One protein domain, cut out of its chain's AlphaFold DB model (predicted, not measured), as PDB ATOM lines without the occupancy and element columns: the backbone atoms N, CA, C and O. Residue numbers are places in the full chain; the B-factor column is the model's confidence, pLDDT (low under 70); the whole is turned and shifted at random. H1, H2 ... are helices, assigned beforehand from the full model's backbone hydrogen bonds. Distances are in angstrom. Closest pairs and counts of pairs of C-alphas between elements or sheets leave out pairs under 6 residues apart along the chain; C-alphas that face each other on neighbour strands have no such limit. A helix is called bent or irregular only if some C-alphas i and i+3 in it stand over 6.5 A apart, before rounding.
ATOM      1  N   PRO A 187     101.991 143.147 110.810       71.94
ATOM      2  CA  PRO A 187     103.169 142.368 111.158       71.94
ATOM      3  C   PRO A 187     103.378 142.359 112.681       71.94
ATOM      4  O   PRO A 187     103.099 143.366 113.338       71.94
ATOM      5  N   PRO A 188     103.854 141.243 113.259       73.44
ATOM      6  CA  PRO A 188     104.174 141.174 114.680       73.44
ATOM      7  C   PRO A 188     105.391 142.051 115.009       73.44
ATOM      8  O   PRO A 188     106.322 142.155 114.208       73.44
ATOM      9  N   ASP A 189     105.418 142.619 116.217       65.19
ATOM     10  CA  ASP A 189     106.551 143.424 116.703       65.19
ATOM     11  C   ASP A 189     107.837 142.583 116.888       65.19
ATOM     12  O   ASP A 189     108.947 143.115 116.826       65.19
ATOM     13  N   ASP A 190     107.697 141.264 117.086       67.81
ATOM     14  CA  ASP A 190     108.788 140.295 117.262       67.81
ATOM     15  C   ASP A 190     108.569 139.037 116.395       67.81
ATOM     16  O   ASP A 190     107.502 138.421 116.410       67.81
ATOM     17  N   GLY A 191     109.610 138.601 115.674       58.00
ATOM     18  CA  GLY A 191     109.609 137.357 114.891       58.00
ATOM     19  C   GLY A 191     109.508 136.077 115.738       58.00
ATOM     20  O   GLY A 191     109.194 135.008 115.213       58.00
ATOM     21  N   GLY A 192     109.735 136.163 117.052       66.94
ATOM     22  CA  GLY A 192     109.528 135.079 118.016       66.94
ATOM     23  C   GLY A 192     108.079 134.883 118.486       66.94
ATOM     24  O   GLY A 192     107.808 133.877 119.148       66.94
ATOM     25  N   ALA A 193     107.153 135.781 118.130       81.31
ATOM     26  CA  ALA A 193     105.788 135.833 118.673       81.31
ATOM     27  C   ALA A 193     104.982 134.529 118.506       81.31
ATOM     28  O   ALA A 193     104.173 134.175 119.364       81.31
ATOM     29  N   TRP A 194     105.249 133.743 117.460       92.44
ATOM     30  CA  TRP A 194     104.559 132.467 117.243       92.44
ATOM     31  C   TRP A 194     104.772 131.451 118.378       92.44
ATOM     32  O   TRP A 194     103.916 130.603 118.632       92.44
ATOM     33  N   ARG A 195     105.901 131.528 119.100       93.69
ATOM     34  CA  ARG A 195     106.200 130.594 120.198       93.69
ATOM     35  C   ARG A 195     105.266 130.799 121.387       93.69
ATOM     36  O   ARG A 195     104.877 129.817 122.014       93.69
ATOM     37  N   SER A 196     104.877 132.043 121.674       91.00
ATOM     38  CA  SER A 196     103.880 132.350 122.707       91.00
ATOM     39  C   SER A 196     102.454 132.001 122.279       91.00
ATOM     40  O   SER A 196     101.627 131.694 123.129       91.00
ATOM     41  N   GLU A 197     102.177 131.980 120.975       94.25
ATOM     42  CA  GLU A 197     100.860 131.632 120.419       94.25
ATOM     43  C   GLU A 197     100.589 130.111 120.408       94.25
ATOM     44  O   GLU A 197      99.446 129.684 120.242       94.25
ATOM     45  N   TRP A 198     101.618 129.273 120.606       94.88
ATOM     46  CA  TRP A 198     101.561 127.820 120.394       94.88
ATOM     47  C   TRP A 198     100.414 127.104 121.119       94.88
ATOM     48  O   TRP A 198      99.718 126.285 120.514       94.88
ATOM     49  N   ALA A 199     100.236 127.375 122.416       95.00
ATOM     50  CA  ALA A 199      99.279 126.639 123.241       95.00
ATOM     51  C   ALA A 199      97.835 126.874 122.775       95.00
ATOM     52  O   ALA A 199      97.064 125.925 122.617       95.00
ATOM     53  N   GLU A 200      97.497 128.132 122.489       95.00
ATOM     54  CA  GLU A 200      96.185 128.515 121.974       95.00
ATOM     55  C   GLU A 200      95.974 128.017 120.544       95.00
ATOM     56  O   GLU A 200      94.939 127.418 120.252       95.00
ATOM     57  N   LEU A 201      96.971 128.190 119.668       95.38
ATOM     58  CA  LEU A 201      96.908 127.739 118.279       95.38
ATOM     59  C   LEU A 201      96.661 126.228 118.182       95.38
ATOM     60  O   LEU A 201      95.860 125.765 117.367       95.38
ATOM     61  N   TYR A 202      97.346 125.431 119.004       94.81
ATOM     62  CA  TYR A 202      97.162 123.984 118.991       94.81
ATOM     63  C   TYR A 202      95.801 123.585 119.576       94.81
ATOM     64  O   TYR A 202      95.121 122.748 118.982       94.81
ATOM     65  N   ALA A 203      95.352 124.202 120.669       93.25
ATOM     66  CA  ALA A 203      94.017 123.940 121.205       93.25
ATOM     67  C   ALA A 203      92.924 124.210 120.155       93.25
ATOM     68  O   ALA A 203      92.062 123.361 119.923       93.25
ATOM     69  N   GLU A 204      93.021 125.326 119.430       93.75
ATOM     70  CA  GLU A 204      92.084 125.653 118.353       93.75
ATOM     71  C   GLU A 204      92.157 124.650 117.187       93.75
ATOM     72  O   GLU A 204      91.138 124.231 116.638       93.75
ATOM     73  N   ASN A 205      93.355 124.191 116.820       90.88
ATOM     74  CA  ASN A 205      93.502 123.161 115.792       90.88
ATOM     75  C   ASN A 205      92.903 121.805 116.229       90.88
ATOM     76  O   ASN A 205      92.401 121.044 115.397       90.88
ATOM     77  N   LEU A 206      92.951 121.469 117.524       89.50
ATOM     78  CA  LEU A 206      92.274 120.285 118.069       89.50
ATOM     79  C   LEU A 206      90.754 120.434 118.001       89.50
ATOM     80  O   LEU A 206      90.069 119.465 117.686       89.50
ATOM     81  N   GLU A 207      90.226 121.630 118.248       87.94
ATOM     82  CA  GLU A 207      88.798 121.921 118.106       87.94
ATOM     83  C   GLU A 207      88.330 121.713 116.666       87.94
ATOM     84  O   GLU A 207      87.397 120.948 116.428       87.94
ATOM     85  N   GLN A 208      89.052 122.279 115.700       82.81
ATOM     86  CA  GLN A 208      88.715 122.153 114.277       82.81
ATOM     87  C   GLN A 208      88.813 120.720 113.746       82.81
ATOM     88  O   GLN A 208      88.027 120.323 112.894       82.81
ATOM     89  N   SER A 209      89.755 119.926 114.255       79.31
ATOM     90  CA  SER A 209      89.886 118.510 113.880       79.31
ATOM     91  C   SER A 209      88.911 117.582 114.617       79.31
ATOM     92  O   SER A 209      88.968 116.368 114.428       79.31
ATOM     93  N   GLY A 210      88.034 118.116 115.480       82.12
ATOM     94  CA  GLY A 210      87.119 117.326 116.312       82.12
ATOM     95  C   GLY A 210      87.809 116.574 117.460       82.12
ATOM     96  O   GLY A 210      87.184 115.768 118.146       82.12
ATOM     97  N   ALA A 211      89.094 116.840 117.703       83.56
ATOM     98  CA  ALA A 211      89.928 116.184 118.705       83.56
ATOM     99  C   ALA A 211      90.006 116.940 120.047       83.56
ATOM    100  O   ALA A 211      90.751 116.517 120.938       83.56
ATOM    101  N   ALA A 212      89.257 118.039 120.209       82.88
ATOM    102  CA  ALA A 212      89.230 118.840 121.439       82.88
ATOM    103  C   ALA A 212      88.564 118.134 122.627       82.88
ATOM    104  O   ALA A 212      88.878 118.449 123.774       82.88
ATOM    105  N   ARG A 213      87.663 117.173 122.378       84.25
ATOM    106  CA  ARG A 213      87.041 116.346 123.422       84.25
ATOM    107  C   ARG A 213      87.196 114.874 123.085       84.25
ATOM    108  O   ARG A 213      86.499 114.349 122.227       84.25
ATOM    109  N   VAL A 214      88.093 114.199 123.795       79.50
ATOM    110  CA  VAL A 214      88.316 112.755 123.646       79.50
ATOM    111  C   VAL A 214      88.189 112.111 125.016       79.50
ATOM    112  O   VAL A 214      88.848 112.533 125.964       79.50
ATOM    113  N   SER A 215      87.319 111.105 125.125       79.00
ATOM    114  CA  SER A 215      87.093 110.353 126.369       79.00
ATOM    115  C   SER A 215      86.743 111.237 127.579       79.00
ATOM    116  O   SER A 215      87.173 110.965 128.695       79.00
ATOM    117  N   GLY A 216      85.983 112.316 127.358       79.12
ATOM    118  CA  GLY A 216      85.544 113.241 128.413       79.12
ATOM    119  C   GLY A 216      86.578 114.286 128.853       79.12
ATOM    120  O   GLY A 216      86.255 115.121 129.691       79.12
ATOM    121  N   VAL A 217      87.787 114.287 128.281       84.19
ATOM    122  CA  VAL A 217      88.828 115.286 128.571       84.19
ATOM    123  C   VAL A 217      88.742 116.435 127.567       84.19
ATOM    124  O   VAL A 217      88.819 116.202 126.359       84.19
ATOM    125  N   THR A 218      88.612 117.666 128.069       90.12
ATOM    126  CA  THR A 218      88.723 118.895 127.266       90.12
ATOM    127  C   THR A 218      90.196 119.251 127.084       90.12
ATOM    128  O   THR A 218      90.921 119.399 128.063       90.12
ATOM    129  N   ARG A 219      90.638 119.380 125.832       90.81
ATOM    130  CA  ARG A 219      92.022 119.705 125.456       90.81
ATOM    131  C   ARG A 219      92.147 121.175 125.053       90.81
ATOM    132  O   ARG A 219      92.329 121.487 123.879       90.81
ATOM    133  N   ASP A 220      91.982 122.059 126.028       91.69
ATOM    134  CA  ASP A 220      92.130 123.507 125.856       91.69
ATOM    135  C   ASP A 220      93.605 123.961 125.909       91.69
ATOM    136  O   ASP A 220      94.528 123.146 125.979       91.69
ATOM    137  N   ALA A 221      93.844 125.275 125.851       93.69
ATOM    138  CA  ALA A 221      95.194 125.839 125.843       93.69
ATOM    139  C   ALA A 221      96.004 125.484 127.105       93.69
ATOM    140  O   ALA A 221      97.210 125.257 127.010       93.69
ATOM    141  N   ALA A 222      95.357 125.385 128.273       93.38
ATOM    142  CA  ALA A 222      96.023 124.988 129.510       93.38
ATOM    143  C   ALA A 222      96.450 123.516 129.447       93.38
ATOM    144  O   ALA A 222      97.599 123.189 129.752       93.38
ATOM    145  N   TRP A 223      95.565 122.644 128.953       94.88
ATOM    146  CA  TRP A 223      95.891 121.239 128.725       94.88
ATOM    147  C   TRP A 223      97.061 121.076 127.748       94.88
ATOM    148  O   TRP A 223      97.978 120.300 128.017       94.88
ATOM    149  N   VAL A 224      97.060 121.822 126.637       94.38
ATOM    150  CA  VAL A 224      98.152 121.804 125.650       94.38
ATOM    151  C   VAL A 224      99.465 122.261 126.278       94.38
ATOM    152  O   VAL A 224     100.483 121.607 126.072       94.38
ATOM    153  N   ALA A 225      99.463 123.354 127.043       92.75
ATOM    154  CA  ALA A 225     100.672 123.863 127.683       92.75
ATOM    155  C   ALA A 225     101.310 122.831 128.631       92.75
ATOM    156  O   ALA A 225     102.534 122.739 128.703       92.75
ATOM    157  N   GLU A 226     100.490 122.034 129.317       94.12
ATOM    158  CA  GLU A 226     100.941 120.992 130.242       94.12
ATOM    159  C   GLU A 226     101.362 119.691 129.531       94.12
ATOM    160  O   GLU A 226     102.416 119.129 129.830       94.12
ATOM    161  N   HIS A 227     100.564 119.204 128.576       92.38
ATOM    162  CA  HIS A 227     100.706 117.851 128.017       92.38
ATOM    163  C   HIS A 227     101.385 117.812 126.645       92.38
ATOM    164  O   HIS A 227     102.013 116.809 126.282       92.38
ATOM    165  N   GLU A 228     101.269 118.891 125.874       93.12
ATOM    166  CA  GLU A 228     101.830 119.047 124.531       93.12
ATOM    167  C   GLU A 228     102.626 120.363 124.373       93.12
ATOM    168  O   GLU A 228     102.401 121.124 123.417       93.12
ATOM    169  N   PRO A 229     103.585 120.653 125.283       94.38
ATOM    170  CA  PRO A 229     104.373 121.874 125.209       94.38
ATOM    171  C   PRO A 229     105.205 121.916 123.925       94.38
ATOM    172  O   PRO A 229     105.621 120.881 123.392       94.38
ATOM    173  N   LEU A 230     105.514 123.128 123.456       94.19
ATOM    174  CA  LEU A 230     106.273 123.342 122.222       94.19
ATOM    175  C   LEU A 230     107.599 122.558 122.207       94.19
ATOM    176  O   LEU A 230     107.937 121.947 121.199       94.19
ATOM    177  N   SER A 231     108.315 122.501 123.333       94.19
ATOM    178  CA  SER A 231     109.583 121.765 123.465       94.19
ATOM    179  C   SER A 231     109.450 120.268 123.170       94.19
ATOM    180  O   SER A 231     110.296 119.694 122.480       94.19
ATOM    181  N   LYS A 232     108.366 119.636 123.637       94.12
ATOM    182  CA  LYS A 232     108.051 118.230 123.346       94.12
ATOM    183  C   LYS A 232     107.800 118.035 121.851       94.12
ATOM    184  O   LYS A 232     108.281 117.063 121.270       94.12
ATOM    185  N   TRP A 233     107.082 118.963 121.220       91.00
ATOM    186  CA  TRP A 233     106.794 118.906 119.785       91.00
ATOM    187  C   TRP A 233     108.041 119.119 118.919       91.00
ATOM    188  O   TRP A 233     108.245 118.375 117.965       91.00
ATOM    189  N   LEU A 234     108.909 120.064 119.283       94.31
ATOM    190  CA  LEU A 234     110.190 120.291 118.608       94.31
ATOM    191  C   LEU A 234     111.077 119.043 118.663       94.31
ATOM    192  O   LEU A 234     111.555 118.580 117.633       94.31
ATOM    193  N   SER A 235     111.213 118.428 119.842       94.50
ATOM    194  CA  SER A 235     111.979 117.183 119.991       94.50
ATOM    195  C   SER A 235     111.413 116.040 119.142       94.50
ATOM    196  O   SER A 235     112.183 115.245 118.607       94.50
ATOM    197  N   LYS A 236     110.086 115.968 118.990       93.88
ATOM    198  CA  LYS A 236     109.421 114.968 118.144       93.88
ATOM    199  C   LYS A 236     109.723 115.165 116.653       93.88
ATOM    200  O   LYS A 236     109.806 114.173 115.935       93.88
ATOM    201  N   LEU A 237     109.866 116.411 116.198       93.31
ATOM    202  CA  LEU A 237     110.076 116.762 114.788       93.31
ATOM    203  C   LEU A 237     111.543 116.845 114.363       93.31
ATOM    204  O   LEU A 237     111.817 116.974 113.168       93.31
ATOM    205  N   GLU A 238     112.478 116.773 115.316       92.69
ATOM    206  CA  GLU A 238     113.907 116.989 115.070       92.69
ATOM    207  C   GLU A 238     114.420 116.146 113.897       92.69
ATOM    208  O   GLU A 238     114.984 116.678 112.948       92.69
ATOM    209  N   GLY A 239     114.179 114.832 113.929       88.31
ATOM    210  CA  GLY A 239     114.676 113.918 112.900       88.31
ATOM    211  C   GLY A 239     113.835 113.866 111.622       88.31
ATOM    212  O   GLY A 239     114.367 113.527 110.569       88.31
ATOM    213  N   SER A 240     112.533 114.162 111.694       85.69
ATOM    214  CA  SER A 240     111.611 113.957 110.567       85.69
ATOM    215  C   SER A 240     111.476 115.165 109.647       85.69
ATOM    216  O   SER A 240     111.258 114.981 108.446       85.69
ATOM    217  N   ASP A 241     111.588 116.378 110.197       88.62
ATOM    218  CA  ASP A 241     111.245 117.614 109.488       88.62
ATOM    219  C   ASP A 241     112.270 118.735 109.719       88.62
ATOM    220  O   ASP A 241     112.686 119.370 108.751       88.62
ATOM    221  N   ILE A 242     112.761 118.934 110.951       93.38
ATOM    222  CA  ILE A 242     113.697 120.032 111.266       93.38
ATOM    223  C   ILE A 242     115.094 119.767 110.688       93.38
ATOM    224  O   ILE A 242     115.599 120.577 109.913       93.38
ATOM    225  N   ALA A 243     115.732 118.644 111.034       92.88
ATOM    226  CA  ALA A 243     117.082 118.326 110.566       92.88
ATOM    227  C   ALA A 243     117.186 118.227 109.029       92.88
ATOM    228  O   ALA A 243     118.158 118.754 108.487       92.88
ATOM    229  N   PRO A 244     116.206 117.643 108.303       89.88
ATOM    230  CA  PRO A 244     116.198 117.681 106.841       89.88
ATOM    231  C   PRO A 244     116.190 119.099 106.257       89.88
ATOM    232  O   PRO A 244     116.957 119.375 105.341       89.88
ATOM    233  N   LEU A 245     115.386 120.015 106.802       88.62
ATOM    234  CA  LEU A 245     115.356 121.406 106.334       88.62
ATOM    235  C   LEU A 245     116.659 122.149 106.630       88.62
ATOM    236  O   LEU A 245     117.150 122.894 105.786       88.62
ATOM    237  N   VAL A 246     117.261 121.903 107.796       92.56
ATOM    238  CA  VAL A 246     118.584 122.452 108.130       92.56
ATOM    239  C   VAL A 246     119.655 121.928 107.172       92.56
ATOM    240  O   VAL A 246     120.524 122.688 106.747       92.56
ATOM    241  N   ALA A 247     119.577 120.656 106.772       88.69
ATOM    242  CA  ALA A 247     120.472 120.082 105.770       88.69
ATOM    243  C   ALA A 247     120.289 120.710 104.373       88.69
ATOM    244  O   ALA A 247     121.244 120.743 103.602       88.69
ATOM    245  N   LEU A 248     119.105 121.256 104.076       83.31
ATOM    246  CA  LEU A 248     118.810 122.056 102.877       83.31
ATOM    247  C   LEU A 248     119.193 123.543 103.027       83.31
ATOM    248  O   LEU A 248     118.807 124.366 102.198       83.31
ATOM    249  N   GLY A 249     119.932 123.904 104.080       86.12
ATOM    250  CA  GLY A 249     120.445 125.257 104.303       86.12
ATOM    251  C   GLY A 249     119.508 126.188 105.074       86.12
ATOM    252  O   GLY A 249     119.852 127.354 105.266       86.12
ATOM    253  N   ALA A 250     118.352 125.712 105.552       87.06
ATOM    254  CA  ALA A 250     117.458 126.536 106.356       87.06
ATOM    255  C   ALA A 250     118.054 126.800 107.756       87.06
ATOM    256  O   ALA A 250     118.453 125.857 108.452       87.06
ATOM    257  N   PRO A 251     118.075 128.053 108.241       91.81
ATOM    258  CA  PRO A 251     118.374 128.342 109.635       91.81
ATOM    259  C   PRO A 251     117.456 127.558 110.575       91.81
ATOM    260  O   PRO A 251     116.252 127.440 110.341       91.81
ATOM    261  N   ARG A 252     118.006 127.073 111.697       92.38
ATOM    262  CA  ARG A 252     117.255 126.232 112.644       92.38
ATOM    263  C   ARG A 252     115.920 126.853 113.067       92.38
ATOM    264  O   ARG A 252     114.916 126.159 113.106       92.38
ATOM    265  N   HIS A 253     115.892 128.152 113.347       89.62
ATOM    266  CA  HIS A 253     114.677 128.831 113.797       89.62
ATOM    267  C   HIS A 253     113.568 128.889 112.725       89.62
ATOM    268  O   HIS A 253     112.395 128.840 113.093       89.62
ATOM    269  N   GLU A 254     113.921 128.955 111.436       91.06
ATOM    270  CA  GLU A 254     112.975 128.873 110.310       91.06
ATOM    271  C   GLU A 254     112.471 127.437 110.130       91.06
ATOM    272  O   GLU A 254     111.269 127.218 109.982       91.06
ATOM    273  N   ALA A 255     113.371 126.449 110.224       92.69
ATOM    274  CA  ALA A 255     113.015 125.032 110.157       92.69
ATOM    275  C   ALA A 255     112.054 124.628 111.291       92.69
ATOM    276  O   ALA A 255     111.078 123.917 111.054       92.69
ATOM    277  N   GLU A 256     112.286 125.122 112.512       94.75
ATOM    278  CA  GLU A 256     111.383 124.941 113.655       94.75
ATOM    279  C   GLU A 256     110.004 125.566 113.400       94.75
ATOM    280  O   GLU A 256     108.986 124.905 113.619       94.75
ATOM    281  N   ALA A 257     109.960 126.813 112.913       93.25
ATOM    282  CA  ALA A 257     108.709 127.505 112.606       93.25
ATOM    283  C   ALA A 257     107.908 126.754 111.535       93.25
ATOM    284  O   ALA A 257     106.745 126.419 111.762       93.25
ATOM    285  N   TYR A 258     108.543 126.402 110.414       94.12
ATOM    286  CA  TYR A 258     107.916 125.608 109.361       94.12
ATOM    287  C   TYR A 258     107.372 124.281 109.909       94.12
ATOM    288  O   TYR A 258     106.180 123.989 109.768       94.12
ATOM    289  N   ALA A 259     108.214 123.481 110.568       92.81
ATOM    290  CA  ALA A 259     107.857 122.126 110.979       92.81
ATOM    291  C   ALA A 259     106.691 122.120 111.985       92.81
ATOM    292  O   ALA A 259     105.756 121.321 111.868       92.81
ATOM    293  N   CYS A 260     106.690 123.052 112.943       93.31
ATOM    294  CA  CYS A 260     105.612 123.183 113.917       93.31
ATOM    295  C   CYS A 260     104.311 123.689 113.281       93.31
ATOM    296  O   CYS A 260     103.251 123.084 113.478       93.31
ATOM    297  N   LEU A 261     104.373 124.779 112.516       94.94
ATOM    298  CA  LEU A 261     103.190 125.527 112.081       94.94
ATOM    299  C   LEU A 261     102.469 124.878 110.893       94.94
ATOM    300  O   LEU A 261     101.244 124.947 110.810       94.94
ATOM    301  N   THR A 262     103.174 124.124 110.044       91.19
ATOM    302  CA  THR A 262     102.562 123.375 108.922       91.19
ATOM    303  C   THR A 262     101.534 122.340 109.406       91.19
ATOM    304  O   THR A 262     100.506 122.092 108.766       91.19
ATOM    305  N   SER A 263     101.760 121.768 110.594       85.50
ATOM    306  CA  SER A 263     100.830 120.835 111.247       85.50
ATOM    307  C   SER A 263      99.603 121.514 111.876       85.50
ATOM    308  O   SER A 263      98.702 120.822 112.355       85.50
ATOM    309  N   LYS A 264      99.577 122.851 111.900       92.00
ATOM    310  CA  LYS A 264      98.513 123.707 112.454       92.00
ATOM    311  C   LYS A 264      97.840 124.571 111.383       92.00
ATOM    312  O   LYS A 264      97.111 125.509 111.700       92.00
ATOM    313  N   ARG A 265      98.083 124.254 110.104       87.25
ATOM    314  CA  ARG A 265      97.652 125.055 108.950       87.25
ATOM    315  C   ARG A 265      96.145 125.327 108.897       87.25
ATOM    316  O   ARG A 265      95.766 126.365 108.382       87.25
ATOM    317  N   TRP A 266      95.294 124.455 109.447       85.44
ATOM    318  CA  TRP A 266      93.836 124.652 109.439       85.44
ATOM    319  C   TRP A 266      93.411 125.838 110.310       85.44
ATOM    320  O   TRP A 266      92.687 126.721 109.842       85.44
ATOM    321  N   ALA A 267      93.942 125.917 111.535       91.44
ATOM    322  CA  ALA A 267      93.680 127.039 112.428       91.44
ATOM    323  C   ALA A 267      94.215 128.358 111.856       91.44
ATOM    324  O   ALA A 267      93.490 129.352 111.831       91.44
ATOM    325  N   LEU A 268      95.433 128.341 111.306       93.75
ATOM    326  CA  LEU A 268      96.024 129.510 110.646       93.75
ATOM    327  C   LEU A 268      95.200 129.966 109.434       93.75
ATOM    328  O   LEU A 268      94.873 131.145 109.329       93.75
ATOM    329  N   ALA A 269      94.791 129.035 108.566       92.06
ATOM    330  CA  ALA A 269      93.995 129.341 107.382       92.06
ATOM    331  C   ALA A 269      92.653 129.981 107.740       92.06
ATOM    332  O   ALA A 269      92.233 130.947 107.103       92.06
ATOM    333  N   ARG A 270      91.985 129.479 108.788       90.25
ATOM    334  CA  ARG A 270      90.735 130.070 109.273       90.25
ATOM    335  C   ARG A 270      90.942 131.507 109.748       90.25
ATOM    336  O   ARG A 270      90.193 132.383 109.328       90.25
ATOM    337  N   ARG A 271      91.958 131.759 110.581       92.38
ATOM    338  CA  ARG A 271      92.220 133.108 111.112       92.38
ATOM    339  C   ARG A 271      92.635 134.099 110.037       92.38
ATOM    340  O   ARG A 271      92.181 135.238 110.077       92.38
ATOM    341  N   LEU A 272      93.406 133.657 109.045       91.25
ATOM    342  CA  LEU A 272      93.756 134.488 107.900       91.25
ATOM    343  C   LEU A 272      92.511 134.883 107.083       91.25
ATOM    344  O   LEU A 272      92.348 136.065 106.783       91.25
ATOM    345  N   ARG A 273      91.583 133.949 106.814       88.06
ATOM    346  CA  ARG A 273      90.297 134.262 106.148       88.06
ATOM    347  C   ARG A 273      89.443 135.249 106.939       88.06
ATOM    348  O   ARG A 273      88.846 136.148 106.358       88.06
ATOM    349  N   GLU A 274      89.392 135.082 108.257       88.06
ATOM    350  CA  GLU A 274      88.644 135.955 109.171       88.06
ATOM    351  C   GLU A 274      89.317 137.321 109.386       88.06
ATOM    352  O   GLU A 274      88.715 138.201 110.000       88.06
ATOM    353  N   ARG A 275      90.553 137.506 108.897       85.62
ATOM    354  CA  ARG A 275      91.413 138.666 109.192       85.62
ATOM    355  C   ARG A 275      91.593 138.891 110.703       85.62
ATOM    356  O   ARG A 275      91.714 140.024 111.172       85.62
ATOM    357  N   ASP A 276      91.613 137.800 111.471       87.38
ATOM    358  CA  ASP A 276      91.808 137.811 112.921       87.38
ATOM    359  C   ASP A 276      93.308 137.808 113.247       87.38
ATOM    360  O   ASP A 276      94.079 136.965 112.790       87.38
ATOM    361  N   ARG A 277      93.721 138.762 114.083       88.06
ATOM    362  CA  ARG A 277      95.123 139.022 114.432       88.06
ATOM    363  C   ARG A 277      95.701 138.042 115.451       88.06
ATOM    364  O   ARG A 277      96.901 138.091 115.700       88.06
ATOM    365  N   ARG A 278      94.880 137.166 116.040       88.06
ATOM    366  CA  ARG A 278      95.257 136.280 117.157       88.06
ATOM    367  C   ARG A 278      96.512 135.436 116.912       88.06
ATOM    368  O   ARG A 278      97.254 135.207 117.857       88.06
ATOM    369  N   TYR A 279      96.746 135.004 115.671       92.25
ATOM    370  CA  TYR A 279      97.914 134.198 115.279       92.25
ATOM    371  C   TYR A 279      98.718 134.848 114.148       92.25
ATOM    372  O   TYR A 279      99.225 134.169 113.245       92.25
ATOM    373  N   ALA A 280      98.791 136.181 114.154       89.81
ATOM    374  CA  ALA A 280      99.588 136.918 113.182       89.81
ATOM    375  C   ALA A 280     101.068 136.512 113.274       89.81
ATOM    376  O   ALA A 280     101.676 136.250 112.239       89.81
ATOM    377  N   GLY A 281     101.622 136.338 114.481       91.06
ATOM    378  CA  GLY A 281     103.003 135.889 114.675       91.06
ATOM    379  C   GLY A 281     103.286 134.557 113.986       91.06
ATOM    380  O   GLY A 281     104.252 134.435 113.236       91.06
ATOM    381  N   SER A 282     102.407 133.576 114.179       94.62
ATOM    382  CA  SER A 282     102.482 132.258 113.544       94.62
ATOM    383  C   SER A 282     102.305 132.318 112.029       94.62
ATOM    384  O   SER A 282     103.037 131.659 111.295       94.62
ATOM    385  N   THR A 283     101.367 133.125 111.535       93.75
ATOM    386  CA  THR A 283     101.129 133.253 110.088       93.75
ATOM    387  C   THR A 283     102.344 133.859 109.388       93.75
ATOM    388  O   THR A 283     102.828 133.294 108.410       93.75
ATOM    389  N   PHE A 284     102.894 134.950 109.931       91.75
ATOM    390  CA  PHE A 284     104.118 135.562 109.417       91.75
ATOM    391  C   PHE A 284     105.311 134.615 109.519       91.75
ATOM    392  O   PHE A 284     105.992 134.421 108.525       91.75
ATOM    393  N   ALA A 285     105.538 133.959 110.661       92.31
ATOM    394  CA  ALA A 285     106.674 133.050 110.821       92.31
ATOM    395  C   ALA A 285     106.648 131.871 109.831       92.31
ATOM    396  O   ALA A 285     107.697 131.474 109.322       92.31
ATOM    397  N   LEU A 286     105.464 131.319 109.534       94.38
ATOM    398  CA  LEU A 286     105.313 130.263 108.532       94.38
ATOM    399  C   LEU A 286     105.599 130.783 107.116       94.38
ATOM    400  O   LEU A 286     106.355 130.148 106.381       94.38
ATOM    401  N   CYS A 287     105.020 131.925 106.735       92.19
ATOM    402  CA  CYS A 287     105.250 132.520 105.420       92.19
ATOM    403  C   CYS A 287     106.715 132.957 105.237       92.19
ATOM    404  O   CYS A 287     107.298 132.647 104.202       92.19
ATOM    405  N   ASP A 288     107.327 133.593 106.243       89.25
ATOM    406  CA  ASP A 288     108.736 134.011 106.261       89.25
ATOM    407  C   ASP A 288     109.657 132.806 106.013       89.25
ATOM    408  O   ASP A 288     110.517 132.862 105.137       89.25
ATOM    409  N   ALA A 289     109.442 131.691 106.725       90.94
ATOM    410  CA  ALA A 289     110.255 130.482 106.576       90.94
ATOM    411  C   ALA A 289     110.155 129.865 105.167       90.94
ATOM    412  O   ALA A 289     111.157 129.405 104.619       90.94
ATOM    413  N   ILE A 290     108.960 129.866 104.566       92.75
ATOM    414  CA  ILE A 290     108.731 129.320 103.219       92.75
ATOM    415  C   ILE A 290     109.327 130.240 102.151       92.75
ATOM    416  O   ILE A 290     110.038 129.766 101.268       92.75
ATOM    417  N   VAL A 291     109.087 131.550 102.241       88.19
ATOM    418  CA  VAL A 291     109.633 132.546 101.304       88.19
ATOM    419  C   VAL A 291     111.159 132.560 101.356       88.19
ATOM    420  O   VAL A 291     111.799 132.526 100.310       88.19
ATOM    421  N   ALA A 292     111.753 132.557 102.551       86.00
ATOM    422  CA  ALA A 292     113.205 132.528 102.701       86.00
ATOM    423  C   ALA A 292     113.811 131.262 102.076       86.00
ATOM    424  O   ALA A 292     114.867 131.324 101.447       86.00
ATOM    425  N   GLN A 293     113.127 130.121 102.196       87.94
ATOM    426  CA  GLN A 293     113.548 128.889 101.536       87.94
ATOM    427  C   GLN A 293     113.408 128.961 100.008       87.94
ATOM    428  O   GLN A 293     114.289 128.459  99.315       87.94
ATOM    429  N   ALA A 294     112.359 129.606  99.487       86.81
ATOM    430  CA  ALA A 294     112.181 129.829  98.050       86.81
ATOM    431  C   ALA A 294     113.345 130.631  97.452       86.81
ATOM    432  O   ALA A 294     113.926 130.227  96.449       86.81
ATOM    433  N   LEU A 295     113.720 131.731  98.113       82.06
ATOM    434  CA  LEU A 295     114.820 132.599  97.684       82.06
ATOM    435  C   LEU A 295     116.153 131.838  97.661       82.06
ATOM    436  O   LEU A 295     116.867 131.875  96.665       82.06
ATOM    437  N   ARG A 296     116.437 131.042  98.704       84.00
ATOM    438  CA  ARG A 296     117.638 130.186  98.750       84.00
ATOM    439  C   ARG A 296     117.698 129.178  97.598       84.00
ATOM    440  O   ARG A 296     118.780 128.907  97.086       84.00
ATOM    441  N   GLN A 297     116.558 128.604  97.217       82.50
ATOM    442  CA  GLN A 297     116.474 127.656  96.100       82.50
ATOM    443  C   GLN A 297     116.673 128.347  94.748       82.50
ATOM    444  O   GLN A 297     117.361 127.802  93.888       82.50
ATOM    445  N   GLY A 298     116.140 129.563  94.590       73.56
ATOM    446  CA  GLY A 298     116.388 130.404  93.419       73.56
ATOM    447  C   GLY A 298     117.872 130.740  93.239       73.56
ATOM    448  O   GLY A 298     118.415 130.539  92.154       73.56
ATOM    449  N   ASP A 299     118.546 131.162  94.314       67.56
ATOM    450  CA  ASP A 299     119.973 131.527  94.303       67.56
ATOM    451  C   ASP A 299     120.899 130.345  93.976       67.56
ATOM    452  O   ASP A 299     121.952 130.518  93.361       67.56
ATOM    453  N   ALA A 300     120.513 129.128  94.371       64.81
ATOM    454  CA  ALA A 300     121.284 127.915  94.110       64.81
ATOM    455  C   ALA A 300     121.271 127.489  92.627       64.81
ATOM    456  O   ALA A 300     122.047 126.614  92.239       64.81
ATOM    457  N   GLY A 301     120.414 128.091  91.793       58.78
ATOM    458  CA  GLY A 301     120.270 127.723  90.384       58.78
ATOM    459  C   GLY A 301     119.568 126.380  90.156       58.78
ATOM    460  O   GLY A 301     119.572 125.891  89.023       58.78
ATOM    461  N   ASP A 302     118.941 125.808  91.195       56.75
ATOM    462  CA  ASP A 302     118.092 124.608  91.139       56.75
ATOM    463  C   ASP A 302     116.777 124.944  90.403       56.75
ATOM    464  O   ASP A 302     115.699 125.056  90.978       56.75
ATOM    465  N   SER A 303     116.885 125.180  89.098       52.44
ATOM    466  CA  SER A 303     115.825 125.713  88.229       52.44
ATOM    467  C   SER A 303     115.021 124.633  87.503       52.44
ATOM    468  O   SER A 303     114.437 124.890  86.448       52.44
TER     469      SER A 303
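What this domain is: This is residues 187 to 303 of the 775 residues of the protein "NAD(P)(+)--arginine ADP-ribosyltransferase" of Emiliania huxleyi (UniProt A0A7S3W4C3). Six helices cross one another in an elongated body: H4 lies between the sharply kinked H3 and the long H6, and H1 lies between H2 and H5. The far end of H6 with the tail, residues 298 to 303, sticks out at one end, and the loop of residues 209 to 220 reaches out at the other. The 117 printed residues hold six named helices, H1 to H6 in chain order, and no named strand; the class is all helix. The whole is compact, with a radius of gyration of the C-alphas of 15.2 A, and spans 53 by 33 by 25 A.

Where its parts are: Find C-alpha 194 at (104.559, 132.467, 117.243); from there H1 runs through residues 194 to 208, 19.1 A. H2 follows at residues 221 to 227, then H3 at residues 230 to 247, 22.0 A long, with a kink of 73 degrees near residue 237. H4 is residues 252 to 262, 15.4 A, and H5 is residues 265 to 274, 14.1 A. H6, residues 277 to 299, is the longest helix by residues; it begins at C-alpha 277 at (95.123, 139.022, 114.432), has a kink of 26 degrees near residue 284, and ends 32.8 A away at C-alpha 299 at (119.973, 131.527, 94.303). H1, H3 and H6 are irregular: C-alphas 196 and 199 are 7.4 A apart, 236 and 239 are 7.5 A, and 278 and 281 are 8.1 A.

How they stand to each other: Start at H1, the hub, which touches four helices. With residues 199 to 203 alone it touches H2, about perpendicular at 81 degrees; the closest C-alphas, Glu 200 and Ala 221, are 4.8 A apart. It only just touches H3, with 3 pairs of C-alphas within 8 A, the closest being Trp 198 and Leu 230 at 6.8 A. It touches H5 at 87 degrees, closest at the C-alphas of Asn 205 and Ala 267, 5.1 A. H6 touches it with residues 278 to 285 alone, closest at the C-alphas of Trp 194 and Ser 282, 4.2 A. Farther along, H4 touches H3 at a steep tilt of 67 degrees, opposite ways, with the C-alphas of Ile 242 and Ala 255 closest at 5.2 A. H4 also touches H6 at a steep tilt of 59 degrees, closest at the C-alphas of Glu 254 and Ala 289, 4.9 A; H3 and H6 are apart. Every O i to N i+4 pair is within hydrogen-bond range in H2, H4 and H5; H1 has 9 of 11, H3 9 of 14 and H6 17 of 19.

The domain as a whole: The two C-alphas farthest apart, Gly 216 and Gly 301, are 53.5 A from each other. The printed part has no cut; the link from H1 to H2 is long and the other four are tight. Confidence is under 70 at residues 189 to 192 and 299 to 303.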